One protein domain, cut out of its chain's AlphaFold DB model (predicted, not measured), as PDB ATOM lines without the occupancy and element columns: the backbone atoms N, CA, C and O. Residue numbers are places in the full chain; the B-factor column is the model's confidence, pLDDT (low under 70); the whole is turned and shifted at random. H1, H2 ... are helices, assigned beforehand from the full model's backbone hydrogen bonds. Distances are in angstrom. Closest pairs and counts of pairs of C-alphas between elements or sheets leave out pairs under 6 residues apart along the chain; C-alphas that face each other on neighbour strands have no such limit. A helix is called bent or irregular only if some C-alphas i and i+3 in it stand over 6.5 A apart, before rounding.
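AT A GLANCE: This is residues 119 to 169 of the 323 residues of the protein "B/F/G family RNA polymerase sigma-70 factor" of Streptomyces sp. NHF165 (UniProt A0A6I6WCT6). Three helices pack on one another, each nearly at right angles to the other two: the long helix H1 runs along the longest axis, H3 crosses it near its first half, and the short H2 points its last residues at it farther along. Beyond the last residue of H1, residues 136 to 141 stick out as a free loop, and the backbone then folds back to H2. The printed part has 51 residues, with the three named helices in the order H1, H2, H3 and no named strand; its class is all helix. It is compact, with a radius of gyration of the C-alphas of 10.1 A, and the C-alphas span 31 by 21 by 13 A.

HOW THE PARTS SIT: The longest helix is H1, residues 119 to 135. It touches H3, residues 156 to 167, with 21 pairs of C-alphas within 8 A. The closest C-alphas of the two are those of Arg 124 and Gly 162, 4.0 A apart, and their lines are about perpendicular at 89 degrees. H1 also touches H2, residues 145 to 152, about perpendicular at 82 degrees. Their closest C-alphas, those of Ser 130 and Ser 152, are 5.9 A apart. H3 touches H2 with residues 156 to 160 alone, about perpendicular at 84 degrees; the closest C-alphas are those of Ala 149 and Glu 156, 5.5 A apart. The helix packing is mostly crossed, with no touching pair at a shallow tilt. In H1, H2 and H3 every O i to N i+4 pair is within hydrogen-bond range.

IN THESE COORDINATES: H1 begins at C-alpha 119, at (15.441, 48.879, 33.375), and ends at C-alpha 135, at (6.593, 35.799, 15.135), a length of 24.1 A from first to last C-alpha. H2, of 8 residues, begins at C-alpha 145, at (17.505, 35.187, 21.218), and measures 10.4 A. H3, of 12 residues, measures 16.9 A and ends at C-alpha 167, at (7.934, 34.679, 32.727). The three helices are not bent.

THE WHOLE: The two C-alphas farthest apart are those of Arg 119 and Asp 139, at 31.8 A, while the first and last printed C-alphas, those of Arg 119 and Tyr 169, are 14.5 A apart. The printed part has no cut. H1 and H2 are joined by a short link of 9 residues, of which residues 136 to 141 stand free, and H2 and H3 by a tight link of 3 residues. The mean pLDDT of the printed part is 86.1; the model's confidence is low, under 70, at residues 136 to 141 and 168 to 169.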
ATOM      1  N   ARG A 119      14.649  49.338  34.529       89.50
ATOM      2  CA  ARG A 119      15.441  48.879  33.375       89.50
ATOM      3  C   ARG A 119      14.924  47.541  32.841       89.50
ATOM      4  O   ARG A 119      14.744  47.392  31.638       89.50
ATOM      5  N   VAL A 120      14.635  46.594  33.732       88.50
ATOM      6  CA  VAL A 120      14.164  45.250  33.372       88.50
ATOM      7  C   VAL A 120      12.757  45.302  32.766       88.50
ATOM      8  O   VAL A 120      12.489  44.628  31.775       88.50
ATOM      9  N   GLN A 121      11.876  46.178  33.261       85.00
ATOM     10  CA  GLN A 121      10.543  46.376  32.672       85.00
ATOM     11  C   GLN A 121      10.606  46.899  31.225       85.00
ATOM     12  O   GLN A 121       9.794  46.528  30.373       85.00
ATOM     13  N   GLU A 122      11.564  47.783  30.946       88.06
ATOM     14  CA  GLU A 122      11.789  48.357  29.617       88.06
ATOM     15  C   GLU A 122      12.415  47.346  28.655       88.06
ATOM     16  O   GLU A 122      12.015  47.292  27.492       88.06
ATOM     17  N   LEU A 123      13.342  46.513  29.143       92.06
ATOM     18  CA  LEU A 123      13.876  45.365  28.404       92.06
ATOM     19  C   LEU A 123      12.757  44.396  28.022       92.06
ATOM     20  O   LEU A 123      12.544  44.147  26.837       92.06
ATOM     21  N   ARG A 124      11.955  43.959  28.999       89.62
ATOM     22  CA  ARG A 124      10.801  43.076  28.784       89.62
ATOM     23  C   ARG A 124       9.848  43.617  27.718       89.62
ATOM     24  O   ARG A 124       9.404  42.883  26.841       89.62
ATOM     25  N   ASN A 125       9.506  44.907  27.778       88.62
ATOM     26  CA  ASN A 125       8.596  45.511  26.802       88.62
ATOM     27  C   ASN A 125       9.178  45.523  25.383       88.62
ATOM     28  O   ASN A 125       8.429  45.246  24.448       88.62
ATOM     29  N   ARG A 126      10.476  45.822  25.228       92.00
ATOM     30  CA  ARG A 126      11.161  45.767  23.928       92.00
ATOM     31  C   ARG A 126      11.186  44.343  23.386       92.00
ATOM     32  O   ARG A 126      10.657  44.119  22.303       92.00
ATOM     33  N   VAL A 127      11.640  43.382  24.191       93.06
ATOM     34  CA  VAL A 127      11.647  41.951  23.848       93.06
ATOM     35  C   VAL A 127      10.254  41.469  23.427       93.06
ATOM     36  O   VAL A 127      10.115  40.864  22.373       93.06
ATOM     37  N   ARG A 128       9.190  41.810  24.169       90.69
ATOM     38  CA  ARG A 128       7.801  41.412  23.847       90.69
ATOM     39  C   ARG A 128       7.273  41.981  22.530       90.69
ATOM     40  O   ARG A 128       6.370  41.406  21.920       90.69
ATOM     41  N   ILE A 129       7.693  43.192  22.168       90.69
ATOM     42  CA  ILE A 129       7.295  43.820  20.902       90.69
ATOM     43  C   ILE A 129       8.037  43.122  19.767       90.69
ATOM     44  O   ILE A 129       7.386  42.586  18.877       90.69
ATOM     45  N   SER A 130       9.361  43.015  19.881       92.00
ATOM     46  CA  SER A 130      10.220  42.372  18.888       92.00
ATOM     47  C   SER A 130       9.855  40.907  18.658       92.00
ATOM     48  O   SER A 130       9.721  40.490  17.516       92.00
ATOM     49  N   GLN A 131       9.590  40.146  19.722       89.69
ATOM     50  CA  GLN A 131       9.126  38.764  19.615       89.69
ATOM     51  C   GLN A 131       7.814  38.683  18.824       89.69
ATOM     52  O   GLN A 131       7.722  37.889  17.901       89.69
ATOM     53  N   ARG A 132       6.818  39.536  19.110       87.50
ATOM     54  CA  ARG A 132       5.543  39.532  18.365       87.50
ATOM     55  C   ARG A 132       5.703  39.927  16.898       87.50
ATOM     56  O   ARG A 132       5.027  39.350  16.051       87.50
ATOM     57  N   GLU A 133       6.559  40.897  16.597       89.06
ATOM     58  CA  GLU A 133       6.829  41.339  15.222       89.06
ATOM     59  C   GLU A 133       7.552  40.251  14.412       89.06
ATOM     60  O   GLU A 133       7.150  39.948  13.288       89.06
ATOM     61  N   LEU A 134       8.547  39.594  15.013       87.31
ATOM     62  CA  LEU A 134       9.276  38.481  14.398       87.31
ATOM     63  C   LEU A 134       8.408  37.220  14.257       87.31
ATOM     64  O   LEU A 134       8.464  36.545  13.238       87.31
ATOM     65  N   THR A 135       7.544  36.922  15.231       83.50
ATOM     66  CA  THR A 135       6.593  35.799  15.135       83.50
ATOM     67  C   THR A 135       5.520  36.040  14.073       83.50
ATOM     68  O   THR A 135       5.046  35.092  13.465       83.50
ATOM     69  N   SER A 136       5.144  37.294  13.808       69.06
ATOM     70  CA  SER A 136       4.152  37.607  12.763       69.06
ATOM     71  C   SER A 136       4.718  37.512  11.340       69.06
ATOM     72  O   SER A 136       3.963  37.661  10.384       69.06
ATOM     73  N   SER A 137       6.032  37.314  11.190       63.47
ATOM     74  CA  SER A 137       6.737  37.341   9.902       63.47
ATOM     75  C   SER A 137       7.351  35.996   9.485       63.47
ATOM     76  O   SER A 137       7.964  35.937   8.421       63.47
ATOM     77  N   LEU A 138       7.174  34.920  10.266       58.91
ATOM     78  CA  LEU A 138       7.808  33.617  10.033       58.91
ATOM     79  C   LEU A 138       6.814  32.452  10.215       58.91
ATOM     80  O   LEU A 138       6.121  32.394  11.226       58.91
ATOM     81  N   ASP A 139       6.817  31.495   9.280       63.28
ATOM     82  CA  ASP A 139       6.147  30.178   9.386       63.28
ATOM     83  C   ASP A 139       7.020  29.128  10.131       63.28
ATOM     84  O   ASP A 139       6.734  27.931  10.127       63.28
ATOM     85  N   GLU A 140       8.114  29.569  10.758       62.06
ATOM     86  CA  GLU A 140       9.113  28.743  11.453       62.06
ATOM     87  C   GLU A 140       8.902  28.696  12.985       62.06
ATOM     88  O   GLU A 140       8.163  29.519  13.537       62.06
ATOM     89  N   PRO A 141       9.548  27.751  13.713       68.62
ATOM     90  CA  PRO A 141       9.590  27.782  15.177       68.62
ATOM     91  C   PRO A 141      10.060  29.156  15.689       68.62
ATOM     92  O   PRO A 141      10.876  29.817  15.053       68.62
ATOM     93  N   GLY A 142       9.501  29.600  16.822       77.12
ATOM     94  CA  GLY A 142       9.582  30.988  17.304       77.12
ATOM     95  C   GLY A 142      10.989  31.624  17.328       77.12
ATOM     96  O   GLY A 142      11.998  30.922  17.377       77.12
ATOM     97  N   PRO A 143      11.074  32.970  17.329       87.50
ATOM     98  CA  PRO A 143      12.319  33.698  17.092       87.50
ATOM     99  C   PRO A 143      13.395  33.400  18.143       87.50
ATOM    100  O   PRO A 143      13.132  33.376  19.346       87.50
ATOM    101  N   THR A 144      14.632  33.229  17.679       91.44
ATOM    102  CA  THR A 144      15.809  32.996  18.528       91.44
ATOM    103  C   THR A 144      16.226  34.256  19.293       91.44
ATOM    104  O   THR A 144      15.962  35.381  18.863       91.44
ATOM    105  N   VAL A 145      16.955  34.081  20.405       92.75
ATOM    106  CA  VAL A 145      17.505  35.187  21.218       92.75
ATOM    107  C   VAL A 145      18.307  36.169  20.362       92.75
ATOM    108  O   VAL A 145      18.122  37.379  20.485       92.75
ATOM    109  N   ARG A 146      19.134  35.657  19.441       93.56
ATOM    110  CA  ARG A 146      19.943  36.482  18.534       93.56
ATOM    111  C   ARG A 146      19.079  37.325  17.595       93.56
ATOM    112  O   ARG A 146      19.295  38.522  17.485       93.56
ATOM    113  N   GLN A 147      18.051  36.733  16.981       90.88
ATOM    114  CA  GLN A 147      17.129  37.472  16.105       90.88
ATOM    115  C   GLN A 147      16.378  38.572  16.866       90.88
ATOM    116  O   GLN A 147      16.192  39.672  16.348       90.88
ATOM    117  N   ILE A 148      15.970  38.298  18.109       93.06
ATOM    118  CA  ILE A 148      15.330  39.300  18.967       93.06
ATOM    119  C   ILE A 148      16.320  40.419  19.315       93.06
ATOM    120  O   ILE A 148      15.936  41.588  19.286       93.06
ATOM    121  N   ALA A 149      17.576  40.093  19.626       95.56
ATOM    122  CA  ALA A 149      18.628  41.067  19.918       95.56
ATOM    123  C   ALA A 149      18.868  42.003  18.723       95.56
ATOM    124  O   ALA A 149      18.771  43.223  18.877       95.56
ATOM    125  N   ASP A 150      19.048  41.425  17.532       93.62
ATOM    126  CA  ASP A 150      19.267  42.154  16.280       93.62
ATOM    127  C   ASP A 150      18.090  43.089  15.953       93.62
ATOM    128  O   ASP A 150      18.287  44.260  15.629       93.62
ATOM    129  N   HIS A 151      16.850  42.604  16.095       92.50
ATOM    130  CA  HIS A 151      15.646  43.392  15.797       92.50
ATOM    131  C   HIS A 151      15.365  44.486  16.838       92.50
ATOM    132  O   HIS A 151      14.864  45.559  16.508       92.50
ATOM    133  N   SER A 152      15.666  44.227  18.113       92.19
ATOM    134  CA  SER A 152      15.390  45.155  19.221       92.19
ATOM    135  C   SER A 152      16.524  46.144  19.514       92.19
ATOM    136  O   SER A 152      16.324  47.078  20.301       92.19
ATOM    137  N   GLY A 153      17.703  45.947  18.914       93.44
ATOM    138  CA  GLY A 153      18.914  46.719  19.208       93.44
ATOM    139  C   GLY A 153      19.442  46.490  20.630       93.44
ATOM    140  O   GLY A 153      19.965  47.418  21.251       93.44
ATOM    141  N   LEU A 154      19.243  45.290  21.176       94.62
ATOM    142  CA  LEU A 154      19.688  44.878  22.511       94.62
ATOM    143  C   LEU A 154      20.883  43.927  22.424       94.62
ATOM    144  O   LEU A 154      21.111  43.306  21.393       94.62
ATOM    145  N   SER A 155      21.631  43.771  23.521       96.38
ATOM    146  CA  SER A 155      22.547  42.633  23.647       96.38
ATOM    147  C   SER A 155      21.761  41.349  23.925       96.38
ATOM    148  O   SER A 155      20.675  41.396  24.507       96.38
ATOM    149  N   GLU A 156      22.316  40.190  23.570       95.75
ATOM    150  CA  GLU A 156      21.692  38.896  23.883       95.75
ATOM    151  C   GLU A 156      21.462  38.713  25.396       95.75
ATOM    152  O   GLU A 156      20.432  38.185  25.806       95.75
ATOM    153  N   GLU A 157      22.363  39.227  26.240       95.38
ATOM    154  CA  GLU A 157      22.209  39.218  27.701       95.38
ATOM    155  C   GLU A 157      20.999  40.050  28.162       95.38
ATOM    156  O   GLU A 157      20.182  39.581  28.954       95.38
ATOM    157  N   ASP A 158      20.833  41.261  27.622       95.38
ATOM    158  CA  ASP A 158      19.680  42.119  27.913       95.38
ATOM    159  C   ASP A 158      18.363  41.491  27.400       95.38
ATOM    160  O   ASP A 158      17.309  41.668  28.022       95.38
ATOM    161  N   VAL A 159      18.411  40.732  26.295       94.69
ATOM    162  CA  VAL A 159      17.265  39.953  25.797       94.69
ATOM    163  C   VAL A 159      16.913  38.823  26.756       94.69
ATOM    164  O   VAL A 159      15.741  38.700  27.105       94.69
ATOM    165  N   LEU A 160      17.891  38.046  27.229       93.75
ATOM    166  CA  LEU A 160      17.665  36.963  28.194       93.75
ATOM    167  C   LEU A 160      17.026  37.485  29.485       93.75
ATOM    168  O   LEU A 160      16.020  36.939  29.933       93.75
ATOM    169  N   VAL A 161      17.530  38.599  30.025       92.44
ATOM    170  CA  VAL A 161      16.924  39.270  31.189       92.44
ATOM    171  C   VAL A 161      15.490  39.717  30.885       92.44
ATOM    172  O   VAL A 161      14.592  39.580  31.716       92.44
ATOM    173  N   GLY A 162      15.245  40.257  29.689       90.50
ATOM    174  CA  GLY A 162      13.905  40.638  29.248       90.50
ATOM    175  C   GLY A 162      12.948  39.449  29.099       90.50
ATOM    176  O   GLY A 162      11.762  39.606  29.392       90.50
ATOM    177  N   MET A 163      13.447  38.282  28.678       89.56
ATOM    178  CA  MET A 163      12.688  37.032  28.570       89.56
ATOM    179  C   MET A 163      12.355  36.446  29.946       89.56
ATOM    180  O   MET A 163      11.192  36.159  30.206       89.56
ATOM    181  N   GLU A 164      13.316  36.378  30.866       87.69
ATOM    182  CA  GLU A 164      13.075  35.946  32.255       87.69
ATOM    183  C   GLU A 164      12.034  36.852  32.949       87.69
ATOM    184  O   GLU A 164      11.143  36.407  33.680       87.69
ATOM    185  N   ALA A 165      12.071  38.151  32.642       85.12
ATOM    186  CA  ALA A 165      11.084  39.110  33.121       85.12
ATOM    187  C   ALA A 165       9.691  38.966  32.476       85.12
ATOM    188  O   ALA A 165       8.722  39.497  33.027       85.12
ATOM    189  N   LEU A 166       9.562  38.306  31.316       79.56
ATOM    190  CA  LEU A 166       8.256  37.952  30.743       79.56
ATOM    191  C   LEU A 166       7.606  36.828  31.547       79.56
ATOM    192  O   LEU A 166       6.421  36.930  31.864       79.56
ATOM    193  N   GLU A 167       8.385  35.815  31.916       74.00
ATOM    194  CA  GLU A 167       7.934  34.679  32.727       74.00
ATOM    195  C   GLU A 167       7.574  35.109  34.156       74.00
ATOM    196  O   GLU A 167       6.610  34.623  34.737       74.00
ATOM    197  N   SER A 168       8.276  36.110  34.690       69.31
ATOM    198  CA  SER A 168       8.065  36.632  36.049       69.31
ATOM    199  C   SER A 168       6.902  37.630  36.187       69.31
ATOM    200  O   SER A 168       6.712  38.210  37.257       69.31
ATOM    201  N   TYR A 169       6.144  37.904  35.118       63.06
ATOM    202  CA  TYR A 169       5.046  38.880  35.160       63.06
ATOM    203  C   TYR A 169       3.809  38.361  35.909       63.06
ATOM    204  O   TYR A 169       3.100  39.153  36.521       63.06
TER     205      TYR A 169